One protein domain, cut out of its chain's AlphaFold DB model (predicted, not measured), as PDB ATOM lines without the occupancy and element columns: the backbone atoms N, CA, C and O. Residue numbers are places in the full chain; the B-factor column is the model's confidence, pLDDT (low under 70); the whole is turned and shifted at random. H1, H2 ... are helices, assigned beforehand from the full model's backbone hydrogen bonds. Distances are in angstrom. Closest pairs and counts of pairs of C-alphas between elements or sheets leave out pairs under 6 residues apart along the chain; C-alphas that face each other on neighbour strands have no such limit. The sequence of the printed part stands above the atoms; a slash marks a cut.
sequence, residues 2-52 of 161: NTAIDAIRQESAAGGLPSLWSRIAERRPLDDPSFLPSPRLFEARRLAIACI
ATOM      1  N   ASN A   2      27.666  -3.150  20.687       64.88
ATOM      2  CA  ASN A   2      28.671  -3.210  19.610       64.88
ATOM      3  C   ASN A   2      28.089  -2.854  18.233       64.88
ATOM      4  O   ASN A   2      28.617  -1.980  17.563       64.88
ATOM      5  N   THR A   3      26.906  -3.372  17.898       70.12
ATOM      6  CA  THR A   3      26.221  -3.079  16.629       70.12
ATOM      7  C   THR A   3      25.929  -1.591  16.399       70.12
ATOM      8  O   THR A   3      26.012  -1.130  15.267       70.12
ATOM      9  N   ALA A   4      25.611  -0.819  17.446       59.47
ATOM     10  CA  ALA A   4      25.342   0.616  17.317       59.47
ATOM     11  C   ALA A   4      26.639   1.413  17.111       59.47
ATOM     12  O   ALA A   4      26.687   2.312  16.277       59.47
ATOM     13  N   ILE A   5      27.708   1.042  17.822       71.25
ATOM     14  CA  ILE A   5      29.042   1.631  17.636       71.25
ATOM     15  C   ILE A   5      29.565   1.317  16.229       71.25
ATOM     16  O   ILE A   5      30.080   2.204  15.549       71.25
ATOM     17  N   ASP A   6      29.390   0.080  15.770       78.06
ATOM     18  CA  ASP A   6      29.805  -0.353  14.438       78.06
ATOM     19  C   ASP A   6      28.969   0.318  13.344       78.06
ATOM     20  O   ASP A   6      29.528   0.755  12.340       78.06
ATOM     21  N   ALA A   7      27.663   0.505  13.562       74.62
ATOM     22  CA  ALA A   7      26.814   1.286  12.668       74.62
ATOM     23  C   ALA A   7      27.286   2.745  12.572       74.62
ATOM     24  O   ALA A   7      27.461   3.242  11.466       74.62
ATOM     25  N   ILE A   8      27.582   3.412  13.695       73.25
ATOM     26  CA  ILE A   8      28.111   4.788  13.674       73.25
ATOM     27  C   ILE A   8      29.434   4.846  12.903       73.25
ATOM     28  O   ILE A   8      29.629   5.761  12.106       73.25
ATOM     29  N   ARG A   9      30.336   3.877  13.104       79.56
ATOM     30  CA  ARG A   9      31.621   3.813  12.384       79.56
ATOM     31  C   ARG A   9      31.429   3.622  10.880       79.56
ATOM     32  O   ARG A   9      32.071   4.323  10.105       79.56
ATOM     33  N   GLN A  10      30.545   2.710  10.477       82.56
ATOM     34  CA  GLN A  10      30.243   2.437   9.070       82.56
ATOM     35  C   GLN A  10      29.594   3.640   8.383       82.56
ATOM     36  O   GLN A  10      30.032   4.035   7.308       82.56
ATOM     37  N   GLU A  11      28.599   4.260   9.018       78.56
ATOM     38  CA  GLU A  11      27.919   5.443   8.478       78.56
ATOM     39  C   GLU A  11      28.855   6.659   8.439       78.56
ATOM     40  O   GLU A  11      28.820   7.437   7.490       78.56
ATOM     41  N   SER A  12      29.750   6.796   9.425       74.88
ATOM     42  CA  SER A  12      30.777   7.843   9.404       74.88
ATOM     43  C   SER A  12      31.742   7.656   8.235       74.88
ATOM     44  O   SER A  12      32.046   8.621   7.544       74.88
ATOM     45  N   ALA A  13      32.178   6.422   7.968       79.75
ATOM     46  CA  ALA A  13      33.023   6.123   6.815       79.75
ATOM     47  C   ALA A  13      32.291   6.373   5.484       79.75
ATOM     48  O   ALA A  13      32.859   6.986   4.583       79.75
ATOM     49  N   ALA A  14      31.028   5.952   5.374       78.31
ATOM     50  CA  ALA A  14      30.214   6.137   4.171       78.31
ATOM     51  C   ALA A  14      29.903   7.616   3.883       78.31
ATOM     52  O   ALA A  14      29.884   8.028   2.727       78.31
ATOM     53  N   GLY A  15      29.693   8.421   4.927       73.19
ATOM     54  CA  GLY A  15      29.433   9.859   4.824       73.19
ATOM     55  C   GLY A  15      30.687  10.732   4.736       73.19
ATOM     56  O   GLY A  15      30.563  11.953   4.776       73.19
ATOM     57  N   GLY A  16      31.888  10.141   4.678       76.00
ATOM     58  CA  GLY A  16      33.150  10.891   4.686       76.00
ATOM     59  C   GLY A  16      33.377  11.701   5.969       76.00
ATOM     60  O   GLY A  16      34.085  12.708   5.953       76.00
ATOM     61  N   LEU A  17      32.760  11.296   7.083       71.06
ATOM     62  CA  LEU A  17      32.858  11.992   8.358       71.06
ATOM     63  C   LEU A  17      34.190  11.672   9.059       71.06
ATOM     64  O   LEU A  17      34.655  10.528   9.044       71.06
ATOM     65  N   PRO A  18      34.806  12.662   9.725       68.38
ATOM     66  CA  PRO A  18      36.057  12.461  10.445       68.38
ATOM     67  C   PRO A  18      35.889  11.511  11.641       68.38
ATOM     68  O   PRO A  18      34.823  11.418  12.250       68.38
ATOM     69  N   SER A  19      36.979  10.836  12.020       66.88
ATOM     70  CA  SER A  19      36.983   9.884  13.138       66.88
ATOM     71  C   SER A  19      36.555  10.510  14.483       66.88
ATOM     72  O   SER A  19      36.772  11.700  14.747       66.88
ATOM     73  N   LEU A  20      35.965   9.682  15.356       61.03
ATOM     74  CA  LEU A  20      35.281  10.070  16.604       61.03
ATOM     75  C   LEU A  20      36.195  10.550  17.763       61.03
ATOM     76  O   LEU A  20      35.755  10.595  18.908       61.03
ATOM     77  N   TRP A  21      37.457  10.916  17.525       55.31
ATOM     78  CA  TRP A  21      38.374  11.301  18.610       55.31
ATOM     79  C   TRP A  21      38.090  12.705  19.180       55.31
ATOM     80  O   TRP A  21      37.772  13.646  18.455       55.31
ATOM     81  N   SER A  22      38.211  12.827  20.506       54.34
ATOM     82  CA  SER A  22      37.557  13.813  21.386       54.34
ATOM     83  C   SER A  22      38.329  15.113  21.678       54.34
ATOM     84  O   SER A  22      38.110  15.725  22.721       54.34
ATOM     85  N   ARG A  23      39.247  15.562  20.810       50.81
ATOM     86  CA  ARG A  23      40.121  16.722  21.118       50.81
ATOM     87  C   ARG A  23      40.329  17.718  19.974       50.81
ATOM     88  O   ARG A  23      41.426  18.236  19.810       50.81
ATOM     89  N   ILE A  24      39.300  17.992  19.181       55.25
ATOM     90  CA  ILE A  24      39.387  19.001  18.115       55.25
ATOM     91  C   ILE A  24      38.308  20.053  18.375       55.25
ATOM     92  O   ILE A  24      37.148  19.700  18.562       55.25
ATOM     93  N   ALA A  25      38.712  21.325  18.431       55.91
ATOM     94  CA  ALA A  25      37.854  22.480  18.714       55.91
ATOM     95  C   ALA A  25      37.032  22.955  17.495       55.91
ATOM     96  O   ALA A  25      36.362  23.981  17.557       55.91
ATOM     97  N   GLU A  26      37.104  22.236  16.375       62.66
ATOM     98  CA  GLU A  26      36.442  22.605  15.127       62.66
ATOM     99  C   GLU A  26      35.004  22.090  15.075       62.66
ATOM    100  O   GLU A  26      34.702  20.968  15.493       62.66
ATOM    101  N   ARG A  27      34.124  22.925  14.514       58.50
ATOM    102  CA  ARG A  27      32.714  22.616  14.278       58.50
ATOM    103  C   ARG A  27      32.614  21.400  13.354       58.50
ATOM    104  O   ARG A  27      33.110  21.438  12.229       58.50
ATOM    105  N   ARG A  28      32.002  20.311  13.823       68.00
ATOM    106  CA  ARG A  28      31.871  19.084  13.027       68.00
ATOM    107  C   ARG A  28      30.766  19.266  11.982       68.00
ATOM    108  O   ARG A  28      29.811  19.997  12.238       68.00
ATOM    109  N   PRO A  29      30.798  18.505  10.875       69.44
ATOM    110  CA  PRO A  29      29.652  18.408   9.965       69.44
ATOM    111  C   PRO A  29      28.352  18.012  10.689       69.44
ATOM    112  O   PRO A  29      27.277  18.465  10.329       69.44
ATOM    113  N   LEU A  30      28.458  17.229  11.770       68.69
ATOM    114  CA  LEU A  30      27.333  16.833  12.626       68.69
ATOM    115  C   LEU A  30      26.751  17.971  13.491       68.69
ATOM    116  O   LEU A  30      25.682  17.787  14.078       68.69
ATOM    117  N   ASP A  31      27.449  19.107  13.583       67.38
ATOM    118  CA  ASP A  31      27.039  20.313  14.316       67.38
ATOM    119  C   ASP A  31      26.462  21.394  13.373       67.38
ATOM    120  O   ASP A  31      26.136  22.511  13.803       67.38
ATOM    121  N   ASP A  32      26.370  21.095  12.072       76.06
ATOM    122  CA  ASP A  32      25.729  21.952  11.081       76.06
ATOM    123  C   ASP A  32      24.209  21.692  11.075       76.06
ATOM    124  O   ASP A  32      23.785  20.557  10.855       76.06
ATOM    125  N   PRO A  33      23.358  22.711  11.301       71.44
ATOM    126  CA  PRO A  33      21.903  22.550  11.280       71.44
ATOM    127  C   PRO A  33      21.340  22.123   9.913       71.44
ATOM    128  O   PRO A  33      20.197  21.675   9.850       71.44
ATOM    129  N   SER A  34      22.109  22.258   8.830       80.50
ATOM    130  CA  SER A  34      21.740  21.781   7.492       80.50
ATOM    131  C   SER A  34      22.125  20.320   7.229       80.50
ATOM    132  O   SER A  34      21.705  19.744   6.223       80.50
ATOM    133  N   PHE A  35      22.899  19.694   8.122       78.81
ATOM    134  CA  PHE A  35      23.317  18.309   7.964       78.81
ATOM    135  C   PHE A  35      22.163  17.348   8.262       78.81
ATOM    136  O   PHE A  35      21.651  17.278   9.382       78.81
ATOM    137  N   LEU A  36      21.791  16.554   7.259       79.44
ATOM    138  CA  LEU A  36      20.766  15.524   7.373       79.44
ATOM    139  C   LEU A  36      21.434  14.147   7.514       79.44
ATOM    140  O   LEU A  36      21.957  13.625   6.527       79.44
ATOM    141  N   PRO A  37      21.450  13.540   8.717       76.44
ATOM    142  CA  PRO A  37      21.988  12.197   8.894       76.44
ATOM    143  C   PRO A  37      21.126  11.162   8.163       76.44
ATOM    144  O   PRO A  37      19.913  11.328   8.024       76.44
ATOM    145  N   SER A  38      21.736  10.042   7.767       81.88
ATOM    146  CA  SER A  38      20.972   8.874   7.322       81.88
ATOM    147  C   SER A  38      20.037   8.390   8.446       81.88
ATOM    148  O   SER A  38      20.369   8.569   9.625       81.88
ATOM    149  N   PRO A  39      18.900   7.734   8.136       82.44
ATOM    150  CA  PRO A  39      18.013   7.180   9.163       82.44
ATOM    151  C   PRO A  39      18.752   6.280  10.164       82.44
ATOM    152  O   PRO A  39      18.581   6.404  11.374       82.44
ATOM    153  N   ARG A  40      19.676   5.452   9.664       76.75
ATOM    154  CA  ARG A  40      20.498   4.555  10.483       76.75
ATOM    155  C   ARG A  40      21.468   5.308  11.402       76.75
ATOM    156  O   ARG A  40      21.618   4.933  12.564       76.75
ATOM    157  N   LEU A  41      22.111   6.376  10.919       76.62
ATOM    158  CA  LEU A  41      22.981   7.224  11.743       76.62
ATOM    159  C   LEU A  41      22.174   8.017  12.779       76.62
ATOM    160  O   LEU A  41      22.609   8.161  13.922       76.62
ATOM    161  N   PHE A  42      20.992   8.502  12.398       76.19
ATOM    162  CA  PHE A  42      20.067   9.195  13.288       76.19
ATOM    163  C   PHE A  42      19.629   8.299  14.458       76.19
ATOM    164  O   PHE A  42      19.744   8.698  15.620       76.19
ATOM    165  N   GLU A  43      19.206   7.067  14.171       73.94
ATOM    166  CA  GLU A  43      18.816   6.081  15.185       73.94
ATOM    167  C   GLU A  43      19.988   5.684  16.087       73.94
ATOM    168  O   GLU A  43      19.879   5.736  17.316       73.94
ATOM    169  N   ALA A  44      21.143   5.356  15.500       71.88
ATOM    170  CA  ALA A  44      22.320   4.967  16.269       71.88
ATOM    171  C   ALA A  44      22.810   6.103  17.185       71.88
ATOM    172  O   ALA A  44      23.212   5.850  18.325       71.88
ATOM    173  N   ARG A  45      22.716   7.364  16.735       72.62
ATOM    174  CA  ARG A  45      23.047   8.544  17.548       72.62
ATOM    175  C   ARG A  45      22.087   8.709  18.723       72.62
ATOM    176  O   ARG A  45      22.553   8.982  19.825       72.62
ATOM    177  N   ARG A  46      20.777   8.518  18.528       71.00
ATOM    178  CA  ARG A  46      19.797   8.568  19.631       71.00
ATOM    179  C   ARG A  46      20.101   7.522  20.700       71.00
ATOM    180  O   ARG A  46      20.118   7.859  21.881       71.00
ATOM    181  N   LEU A  47      20.412   6.294  20.287       67.06
ATOM    182  CA  LEU A  47      20.796   5.215  21.202       67.06
ATOM    183  C   LEU A  47      22.100   5.532  21.947       67.06
ATOM    184  O   LEU A  47      22.178   5.353  23.159       67.06
ATOM    185  N   ALA A  48      23.113   6.053  21.251       69.00
ATOM    186  CA  ALA A  48      24.373   6.444  21.880       69.00
ATOM    187  C   ALA A  48      24.194   7.597  22.884       69.00
ATOM    188  O   ALA A  48      24.781   7.554  23.963       69.00
ATOM    189  N   ILE A  49      23.361   8.594  22.559       69.06
ATOM    190  CA  ILE A  49      23.035   9.716  23.453       69.06
ATOM    191  C   ILE A  49      22.302   9.232  24.705       69.06
ATOM    192  O   ILE A  49      22.617   9.694  25.803       69.06
ATOM    193  N   ALA A  50      21.370   8.287  24.561       65.62
ATOM    194  CA  ALA A  50      20.678   7.687  25.699       65.62
ATOM    195  C   ALA A  50      21.656   7.014  26.684       65.62
ATOM    196  O   ALA A  50      21.399   7.004  27.882       65.62
ATOM    197  N   CYS A  51      22.805   6.530  26.201       63.94
ATOM    198  CA  CYS A  51      23.840   5.871  27.003       63.94
ATOM    199  C   CYS A  51      24.959   6.802  27.524       63.94
ATOM    200  O   CYS A  51      25.957   6.313  28.062       63.94
ATOM    201  N   ILE A  52      24.848   8.127  27.375       69.44
ATOM    202  CA  ILE A  52      25.832   9.082  27.922       69.44
ATOM    203  C   ILE A  52      25.738   9.136  29.462       69.44
ATOM    204  O   ILE A  52      24.676   8.933  30.044       69.44
TER     205      ILE A  52
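AT A GLANCE: This is residues 2 to 52 of the 161 residues of an uncharacterized protein of Grifola frondosa (UniProt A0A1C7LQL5). Two helices, H1 and H2, pack on each other at a slant and run opposite ways, and the long link between them swings out in a wide loop and comes back. Of that link, residues 21 to 27 and 31 to 36 stick out from the body. The printed part has 51 residues with two named helices, H1 then H2, and no named strand; the class is all helix, though under half of the residues, 25 of 51, are in named elements. The whole is compact, with a radius of gyration of the C-alphas of 10.9 A, and spans 27 by 22 by 20 A.

IN THESE COORDINATES: Find C-alpha 2 at (28.671, -3.210, 19.610); from there H1, residues 2 to 14, runs 18.1 A to C-alpha 14 at (30.214, 6.137, 4.171). Then look for C-alpha 39 at (18.013, 7.180, 9.163), where H2, residues 39 to 50, begins; it runs 16.8 A to C-alpha 50 at (20.678, 7.687, 25.699).

HOW THE PARTS SIT: Start from H1 and look across to H2: the two touch, with 13 pairs of C-alphas within 8 A. Their closest C-alphas are those of Ala 4 and Ala 44, 5.4 A apart. Their lines stand at a steep tilt of 47 degrees, and they run opposite ways. In both H1 and H2, every O i to N i+4 pair is within hydrogen-bond range.

THE WHOLE: The two C-alphas farthest apart are those of Asn 2 and Ser 34, 28.6 A. Between H1 and H2 you pass a long link of 24 residues, 15 to 38, which holds a short helical run at residues 29 to 31. The printed part has no cut. Its mean pLDDT is 70.6, and the model's confidence is under 70 at residues 2, 4, 18 to 31 and 47 to 52.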